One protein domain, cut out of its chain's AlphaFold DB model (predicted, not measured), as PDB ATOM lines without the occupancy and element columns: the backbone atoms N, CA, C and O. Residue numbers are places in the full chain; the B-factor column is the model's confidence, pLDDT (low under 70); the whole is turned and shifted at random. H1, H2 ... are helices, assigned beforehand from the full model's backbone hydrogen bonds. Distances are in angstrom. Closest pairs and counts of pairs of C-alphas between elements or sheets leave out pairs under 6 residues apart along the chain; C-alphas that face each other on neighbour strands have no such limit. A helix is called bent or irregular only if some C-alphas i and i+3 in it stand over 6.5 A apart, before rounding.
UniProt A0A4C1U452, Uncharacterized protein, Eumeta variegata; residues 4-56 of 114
ATOM      1  N   LEU A   4      88.500  54.514  87.563       45.12
ATOM      2  CA  LEU A   4      88.216  53.155  88.034       45.12
ATOM      3  C   LEU A   4      87.993  52.155  86.883       45.12
ATOM      4  O   LEU A   4      88.303  50.982  87.037       45.12
ATOM      5  N   PHE A   5      87.502  52.611  85.722       47.19
ATOM      6  CA  PHE A   5      87.271  51.741  84.558       47.19
ATOM      7  C   PHE A   5      88.585  51.313  83.886       47.19
ATOM      8  O   PHE A   5      88.711  50.168  83.476       47.19
ATOM      9  N   ALA A   6      89.597  52.187  83.848       46.50
ATOM     10  CA  ALA A   6      90.906  51.851  83.281       46.50
ATOM     11  C   ALA A   6      91.698  50.844  84.142       46.50
ATOM     12  O   ALA A   6      92.448  50.029  83.613       46.50
ATOM     13  N   LEU A   7      91.512  50.870  85.468       45.72
ATOM     14  CA  LEU A   7      92.119  49.892  86.380       45.72
ATOM     15  C   LEU A   7      91.463  48.508  86.266       45.72
ATOM     16  O   LEU A   7      92.150  47.497  86.412       45.72
ATOM     17  N   LEU A   8      90.159  48.459  85.977       49.44
ATOM     18  CA  LEU A   8      89.438  47.210  85.728       49.44
ATOM     19  C   LEU A   8      89.871  46.564  84.409       49.44
ATOM     20  O   LEU A   8      90.132  45.371  84.406       49.44
ATOM     21  N   GLU A   9      90.060  47.333  83.336       54.19
ATOM     22  CA  GLU A   9      90.575  46.809  82.057       54.19
ATOM     23  C   GLU A   9      91.979  46.196  82.203       54.19
ATOM     24  O   GLU A   9      92.220  45.093  81.726       54.19
ATOM     25  N   GLY A  10      92.895  46.859  82.923       56.16
ATOM     26  CA  GLY A  10      94.270  46.369  83.099       56.16
ATOM     27  C   GLY A  10      94.399  45.156  84.030       56.16
ATOM     28  O   GLY A  10      95.174  44.243  83.753       56.16
ATOM     29  N   THR A  11      93.632  45.110  85.124       57.03
ATOM     30  CA  THR A  11      93.614  43.937  86.024       57.03
ATOM     31  C   THR A  11      92.878  42.754  85.403       57.03
ATOM     32  O   THR A  11      93.308  41.616  85.581       57.03
ATOM     33  N   PHE A  12      91.829  43.008  84.619       59.28
ATOM     34  CA  PHE A  12      91.126  41.983  83.852       59.28
ATOM     35  C   PHE A  12      92.018  41.394  82.751       59.28
ATOM     36  O   PHE A  12      92.068  40.175  82.616       59.28
ATOM     37  N   TRP A  13      92.803  42.222  82.048       61.69
ATOM     38  CA  TRP A  13      93.801  41.754  81.074       61.69
ATOM     39  C   TRP A  13      94.901  40.897  81.710       61.69
ATOM     40  O   TRP A  13      95.245  39.850  81.174       61.69
ATOM     41  N   LEU A  14      95.415  41.287  82.882       58.53
ATOM     42  CA  LEU A  14      96.429  40.501  83.597       58.53
ATOM     43  C   LEU A  14      95.892  39.143  84.076       58.53
ATOM     44  O   LEU A  14      96.608  38.149  83.995       58.53
ATOM     45  N   ILE A  15      94.637  39.074  84.532       61.19
ATOM     46  CA  ILE A  15      93.976  37.794  84.843       61.19
ATOM     47  C   ILE A  15      93.832  36.957  83.563       61.19
ATOM     48  O   ILE A  15      94.123  35.764  83.566       61.19
ATOM     49  N   PHE A  16      93.431  37.579  82.456       57.19
ATOM     50  CA  PHE A  16      93.217  36.881  81.190       57.19
ATOM     51  C   PHE A  16      94.518  36.384  80.535       57.19
ATOM     52  O   PHE A  16      94.502  35.366  79.857       57.19
ATOM     53  N   GLU A  17      95.649  37.055  80.742       60.22
ATOM     54  CA  GLU A  17      96.923  36.663  80.127       60.22
ATOM     55  C   GLU A  17      97.767  35.736  81.014       60.22
ATOM     56  O   GLU A  17      98.395  34.814  80.498       60.22
ATOM     57  N   PHE A  18      97.750  35.916  82.341       58.84
ATOM     58  CA  PHE A  18      98.563  35.098  83.254       58.84
ATOM     59  C   PHE A  18      97.802  33.965  83.939       58.84
ATOM     60  O   PHE A  18      98.405  32.945  84.244       58.84
ATOM     61  N   VAL A  19      96.502  34.111  84.206       60.91
ATOM     62  CA  VAL A  19      95.737  33.082  84.936       60.91
ATOM     63  C   VAL A  19      95.040  32.126  83.970       60.91
ATOM     64  O   VAL A  19      94.871  30.952  84.276       60.91
ATOM     65  N   TYR A  20      94.656  32.602  82.785       65.50
ATOM     66  CA  TYR A  20      93.889  31.823  81.812       65.50
ATOM     67  C   TYR A  20      94.631  30.616  81.201       65.50
ATOM     68  O   TYR A  20      93.994  29.569  81.066       65.50
ATOM     69  N   PRO A  21      95.937  30.694  80.859       70.25
ATOM     70  CA  PRO A  21      96.668  29.541  80.321       70.25
ATOM     71  C   PRO A  21      96.775  28.412  81.351       70.25
ATOM     72  O   PRO A  21      96.410  27.268  81.072       70.25
ATOM     73  N   ASP A  22      97.174  28.767  82.571       75.38
ATOM     74  CA  ASP A  22      97.345  27.823  83.675       75.38
ATOM     75  C   ASP A  22      95.995  27.239  84.117       75.38
ATOM     76  O   ASP A  22      95.891  26.062  84.459       75.38
ATOM     77  N   LEU A  23      94.923  28.039  84.072       79.75
ATOM     78  CA  LEU A  23      93.576  27.582  84.403       79.75
ATOM     79  C   LEU A  23      93.041  26.570  83.384       79.75
ATOM     80  O   LEU A  23      92.395  25.601  83.783       79.75
ATOM     81  N   GLN A  24      93.309  26.768  82.089       79.56
ATOM     82  CA  GLN A  24      92.942  25.791  81.061       79.56
ATOM     83  C   GLN A  24      93.677  24.469  81.270       79.56
ATOM     84  O   GLN A  24      93.044  23.414  81.257       79.56
ATOM     85  N   GLU A  25      94.987  24.519  81.512       82.50
ATOM     86  CA  GLU A  25      95.774  23.323  81.813       82.50
ATOM     87  C   GLU A  25      95.215  22.586  83.039       82.50
ATOM     88  O   GLU A  25      94.985  21.374  82.996       82.50
ATOM     89  N   VAL A  26      94.919  23.317  84.116       84.31
ATOM     90  CA  VAL A  26      94.295  22.755  85.319       84.31
ATOM     91  C   VAL A  26      92.939  22.124  84.999       84.31
ATOM     92  O   VAL A  26      92.685  20.997  85.421       84.31
ATOM     93  N   PHE A  27      92.083  22.794  84.228       83.88
ATOM     94  CA  PHE A  27      90.764  22.281  83.862       83.88
ATOM     95  C   PHE A  27      90.842  20.940  83.115       83.88
ATOM     96  O   PHE A  27      90.139  19.996  83.483       83.88
ATOM     97  N   TYR A  28      91.730  20.817  82.124       85.81
ATOM     98  CA  TYR A  28      91.907  19.566  81.374       85.81
ATOM     99  C   TYR A  28      92.566  18.452  82.199       85.81
ATOM    100  O   TYR A  28      92.321  17.273  81.941       85.81
ATOM    101  N   ASN A  29      93.359  18.809  83.210       86.19
ATOM    102  CA  ASN A  29      94.028  17.855  84.092       86.19
ATOM    103  C   ASN A  29      93.160  17.388  85.280       86.19
ATOM    104  O   ASN A  29      93.526  16.420  85.951       86.19
ATOM    105  N   ILE A  30      92.014  18.027  85.560       86.50
ATOM    106  CA  ILE A  30      91.105  17.596  86.633       86.50
ATOM    107  C   ILE A  30      90.194  16.451  86.147       86.50
ATOM    108  O   ILE A  30      89.397  16.632  85.220       86.50
ATOM    109  N   PRO A  31      90.202  15.282  86.820       83.94
ATOM    110  CA  PRO A  31      89.344  14.161  86.449       83.94
ATOM    111  C   PRO A  31      87.848  14.506  86.535       83.94
ATOM    112  O   PRO A  31      87.306  14.815  87.607       83.94
ATOM    113  N   GLY A  32      87.169  14.400  85.393       81.94
ATOM    114  CA  GLY A  32      85.735  14.653  85.271       81.94
ATOM    115  C   GLY A  32      85.344  16.131  85.302       81.94
ATOM    116  O   GLY A  32      84.188  16.415  85.589       81.94
ATOM    117  N   ALA A  33      86.282  17.056  85.063       80.25
ATOM    118  CA  ALA A  33      85.963  18.464  84.804       80.25
ATOM    119  C   ALA A  33      85.598  18.702  83.327       80.25
ATOM    120  O   ALA A  33      84.625  19.391  83.042       80.25
ATOM    121  N   ASN A  34      86.328  18.077  82.400       81.69
ATOM    122  CA  ASN A  34      86.020  18.093  80.972       81.69
ATOM    123  C   ASN A  34      85.125  16.897  80.604       81.69
ATOM    124  O   ASN A  34      85.627  15.800  80.349       81.69
ATOM    125  N   ILE A  35      83.805  17.094  80.643       82.25
ATOM    126  CA  ILE A  35      82.805  16.090  80.256       82.25
ATOM    127  C   ILE A  35      82.159  16.456  78.919       82.25
ATOM    128  O   ILE A  35      81.957  17.632  78.619       82.25
ATOM    129  N   GLU A  36      81.802  15.445  78.125       80.38
ATOM    130  CA  GLU A  36      81.007  15.679  76.923       80.38
ATOM    131  C   GLU A  36      79.562  16.052  77.297       80.38
ATOM    132  O   GLU A  36      79.006  15.500  78.255       80.38
ATOM    133  N   PRO A  37      78.937  16.984  76.559       77.44
ATOM    134  CA  PRO A  37      77.549  17.352  76.789       77.44
ATOM    135  C   PRO A  37      76.643  16.132  76.600       77.44
ATOM    136  O   PRO A  37      76.637  15.501  75.545       77.44
ATOM    137  N   SER A  38      75.864  15.811  77.631       79.06
ATOM    138  CA  SER A  38      74.873  14.731  77.616       79.06
ATOM    139  C   SER A  38      73.517  15.251  78.091       79.06
ATOM    140  O   SER A  38      73.435  16.286  78.756       79.06
ATOM    141  N   GLU A  39      72.433  14.570  77.711       70.44
ATOM    142  CA  GLU A  39      71.077  14.994  78.073       70.44
ATOM    143  C   GLU A  39      70.909  15.090  79.595       70.44
ATOM    144  O   GLU A  39      71.098  14.119  80.325       70.44
ATOM    145  N   GLY A  40      70.528  16.281  80.064       76.06
ATOM    146  CA  GLY A  40      70.278  16.558  81.479       76.06
ATOM    147  C   GLY A  40      71.510  16.947  82.299       76.06
ATOM    148  O   GLY A  40      71.374  17.112  83.509       76.06
ATOM    149  N   VAL A  41      72.684  17.119  81.678       78.00
ATOM    150  CA  VAL A  41      73.914  17.519  82.380       78.00
ATOM    151  C   VAL A  41      74.371  18.908  81.945       78.00
ATOM    152  O   VAL A  41      74.693  19.134  80.779       78.00
ATOM    153  N   ASP A  42      74.453  19.829  82.906       85.06
ATOM    154  CA  ASP A  42      75.079  21.134  82.707       85.06
ATOM    155  C   ASP A  42      76.606  21.004  82.841       85.06
ATOM    156  O   ASP A  42      77.171  20.920  83.934       85.06
ATOM    157  N   VAL A  43      77.284  20.970  81.693       84.38
ATOM    158  CA  VAL A  43      78.750  20.892  81.601       84.38
ATOM    159  C   VAL A  43      79.422  22.078  82.300       84.38
ATOM    160  O   VAL A  43      80.498  21.918  82.881       84.38
ATOM    161  N   PHE A  44      78.791  23.255  82.280       81.31
ATOM    162  CA  PHE A  44      79.327  24.451  82.920       81.31
ATOM    163  C   PHE A  44      79.258  24.333  84.444       81.31
ATOM    164  O   PHE A  44      80.246  24.602  85.125       81.31
ATOM    165  N   GLU A  45      78.140  23.854  84.988       85.69
ATOM    166  CA  GLU A  45      77.995  23.628  86.432       85.69
ATOM    167  C   GLU A  45      79.010  22.596  86.955       85.69
ATOM    168  O   GLU A  45      79.661  22.812  87.984       85.69
ATOM    169  N   VAL A  46      79.218  21.505  86.210       85.62
ATOM    170  CA  VAL A  46      80.213  20.476  86.556       85.62
ATOM    171  C   VAL A  46      81.634  21.044  86.531       85.62
ATOM    172  O   VAL A  46      82.409  20.800  87.462       85.62
ATOM    173  N   ALA A  47      81.974  21.824  85.502       85.38
ATOM    174  CA  ALA A  47      83.272  22.478  85.383       85.38
ATOM    175  C   ALA A  47      83.553  23.408  86.573       85.38
ATOM    176  O   ALA A  47      84.606  23.296  87.209       85.38
ATOM    177  N   ILE A  48      82.593  24.276  86.914       86.50
ATOM    178  CA  ILE A  48      82.712  25.210  88.040       86.50
ATOM    179  C   ILE A  48      82.866  24.453  89.359       86.50
ATOM    180  O   ILE A  48      83.807  24.722  90.101       86.50
ATOM    181  N   SER A  49      82.035  23.442  89.626       86.62
ATOM    182  CA  SER A  49      82.123  22.657  90.866       86.62
ATOM    183  C   SER A  49      83.484  21.969  91.038       86.62
ATOM    184  O   SER A  49      84.048  21.931  92.137       86.62
ATOM    185  N   LYS A  50      84.048  21.435  89.950       86.69
ATOM    186  CA  LYS A  50      85.361  20.778  89.965       86.69
ATOM    187  C   LYS A  50      86.499  21.763  90.194       86.69
ATOM    188  O   LYS A  50      87.401  21.456  90.977       86.69
ATOM    189  N   LEU A  51      86.448  22.925  89.550       85.62
ATOM    190  CA  LEU A  51      87.423  23.993  89.755       85.62
ATOM    191  C   LEU A  51      87.338  24.537  91.186       85.62
ATOM    192  O   LEU A  51      88.365  24.611  91.859       85.62
ATOM    193  N   ASP A  52      86.133  24.790  91.699       85.00
ATOM    194  CA  ASP A  52      85.913  25.210  93.086       85.00
ATOM    195  C   ASP A  52      86.481  24.190  94.073       85.00
ATOM    196  O   ASP A  52      87.193  24.556  95.004       85.00
ATOM    197  N   SER A  53      86.255  22.892  93.854       84.25
ATOM    198  CA  SER A  53      86.838  21.848  94.703       84.25
ATOM    199  C   SER A  53      88.364  21.762  94.591       84.25
ATOM    200  O   SER A  53      89.017  21.370  95.563       84.25
ATOM    201  N   TYR A  54      88.939  22.048  93.423       83.69
ATOM    202  CA  TYR A  54      90.382  21.981  93.199       83.69
ATOM    203  C   TYR A  54      91.115  23.151  93.864       83.69
ATOM    204  O   TYR A  54      92.159  22.940  94.495       83.69
ATOM    205  N   PHE A  55      90.546  24.355  93.747       81.06
ATOM    206  CA  PHE A  55      91.078  25.601  94.300       81.06
ATOM    207  C   PHE A  55      90.592  25.912  95.715       81.06
ATOM    208  O   PHE A  55      91.139  26.816  96.352       81.06
ATOM    209  N   ALA A  56      89.614  25.163  96.234       77.50
ATOM    210  CA  ALA A  56      89.218  25.244  97.630       77.50
ATOM    211  C   ALA A  56      90.476  25.180  98.508       77.50
ATOM    212  O   ALA A  56      91.337  24.322  98.275       77.50
TER     213      ALA A  56
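Overview. This is residues 4 to 56 of the 114 residues of an uncharacterized protein of Eumeta variegata (UniProt A0A4C1U452). One long bent helix, H1, makes the length of this model, its first arm sticking out free; past its other end a long loop folds back and leads into a shorter helix, H2, set crosswise near the second arm, H1b. The printed part has 53 residues, with two named helices, H1 then H2, and no named strand: all helix. It is loose, with a radius of gyration of the C-alphas of 14.1 A, and only just elongated, spanning 42 by 21 by 19 A.

Along the chain. H1, residues 4 to 29, was assigned as one helix by its hydrogen bonds but is bent: C-alphas 18 and 21 are 6.6 A apart. Arm H1a, residues 4 to 18, starts at C-alpha (88.216, 53.155, 88.034) and is 21.4 A long; arm H1b, residues 21 to 29, is 12.6 A. H2, residues 43 to 55, is 18.3 A long and ends at C-alpha (91.078, 25.601, 94.300).

Arrangement. H1a and H1b stand at a steep tilt of 49 degrees. H1b and H2 are close but not clearly touching; their closest C-alphas, of Phe 27 and Leu 51, are 7.0 A apart. Their lines are about perpendicular, at 77 degrees. H1a and H2 are apart. In H1a, H1b and H2 every O i to N i+4 pair is within hydrogen-bond range.

Size, cuts and confidence. The C-alphas farthest apart, of Leu 4 and Glu 39, are 43.0 A apart. The printed part has no cut. The link from H1 to H2, 13 residues, is long; residues 36 to 42 stand free, as do 4 to 22. Residues 4 to 20 have pLDDT under 70.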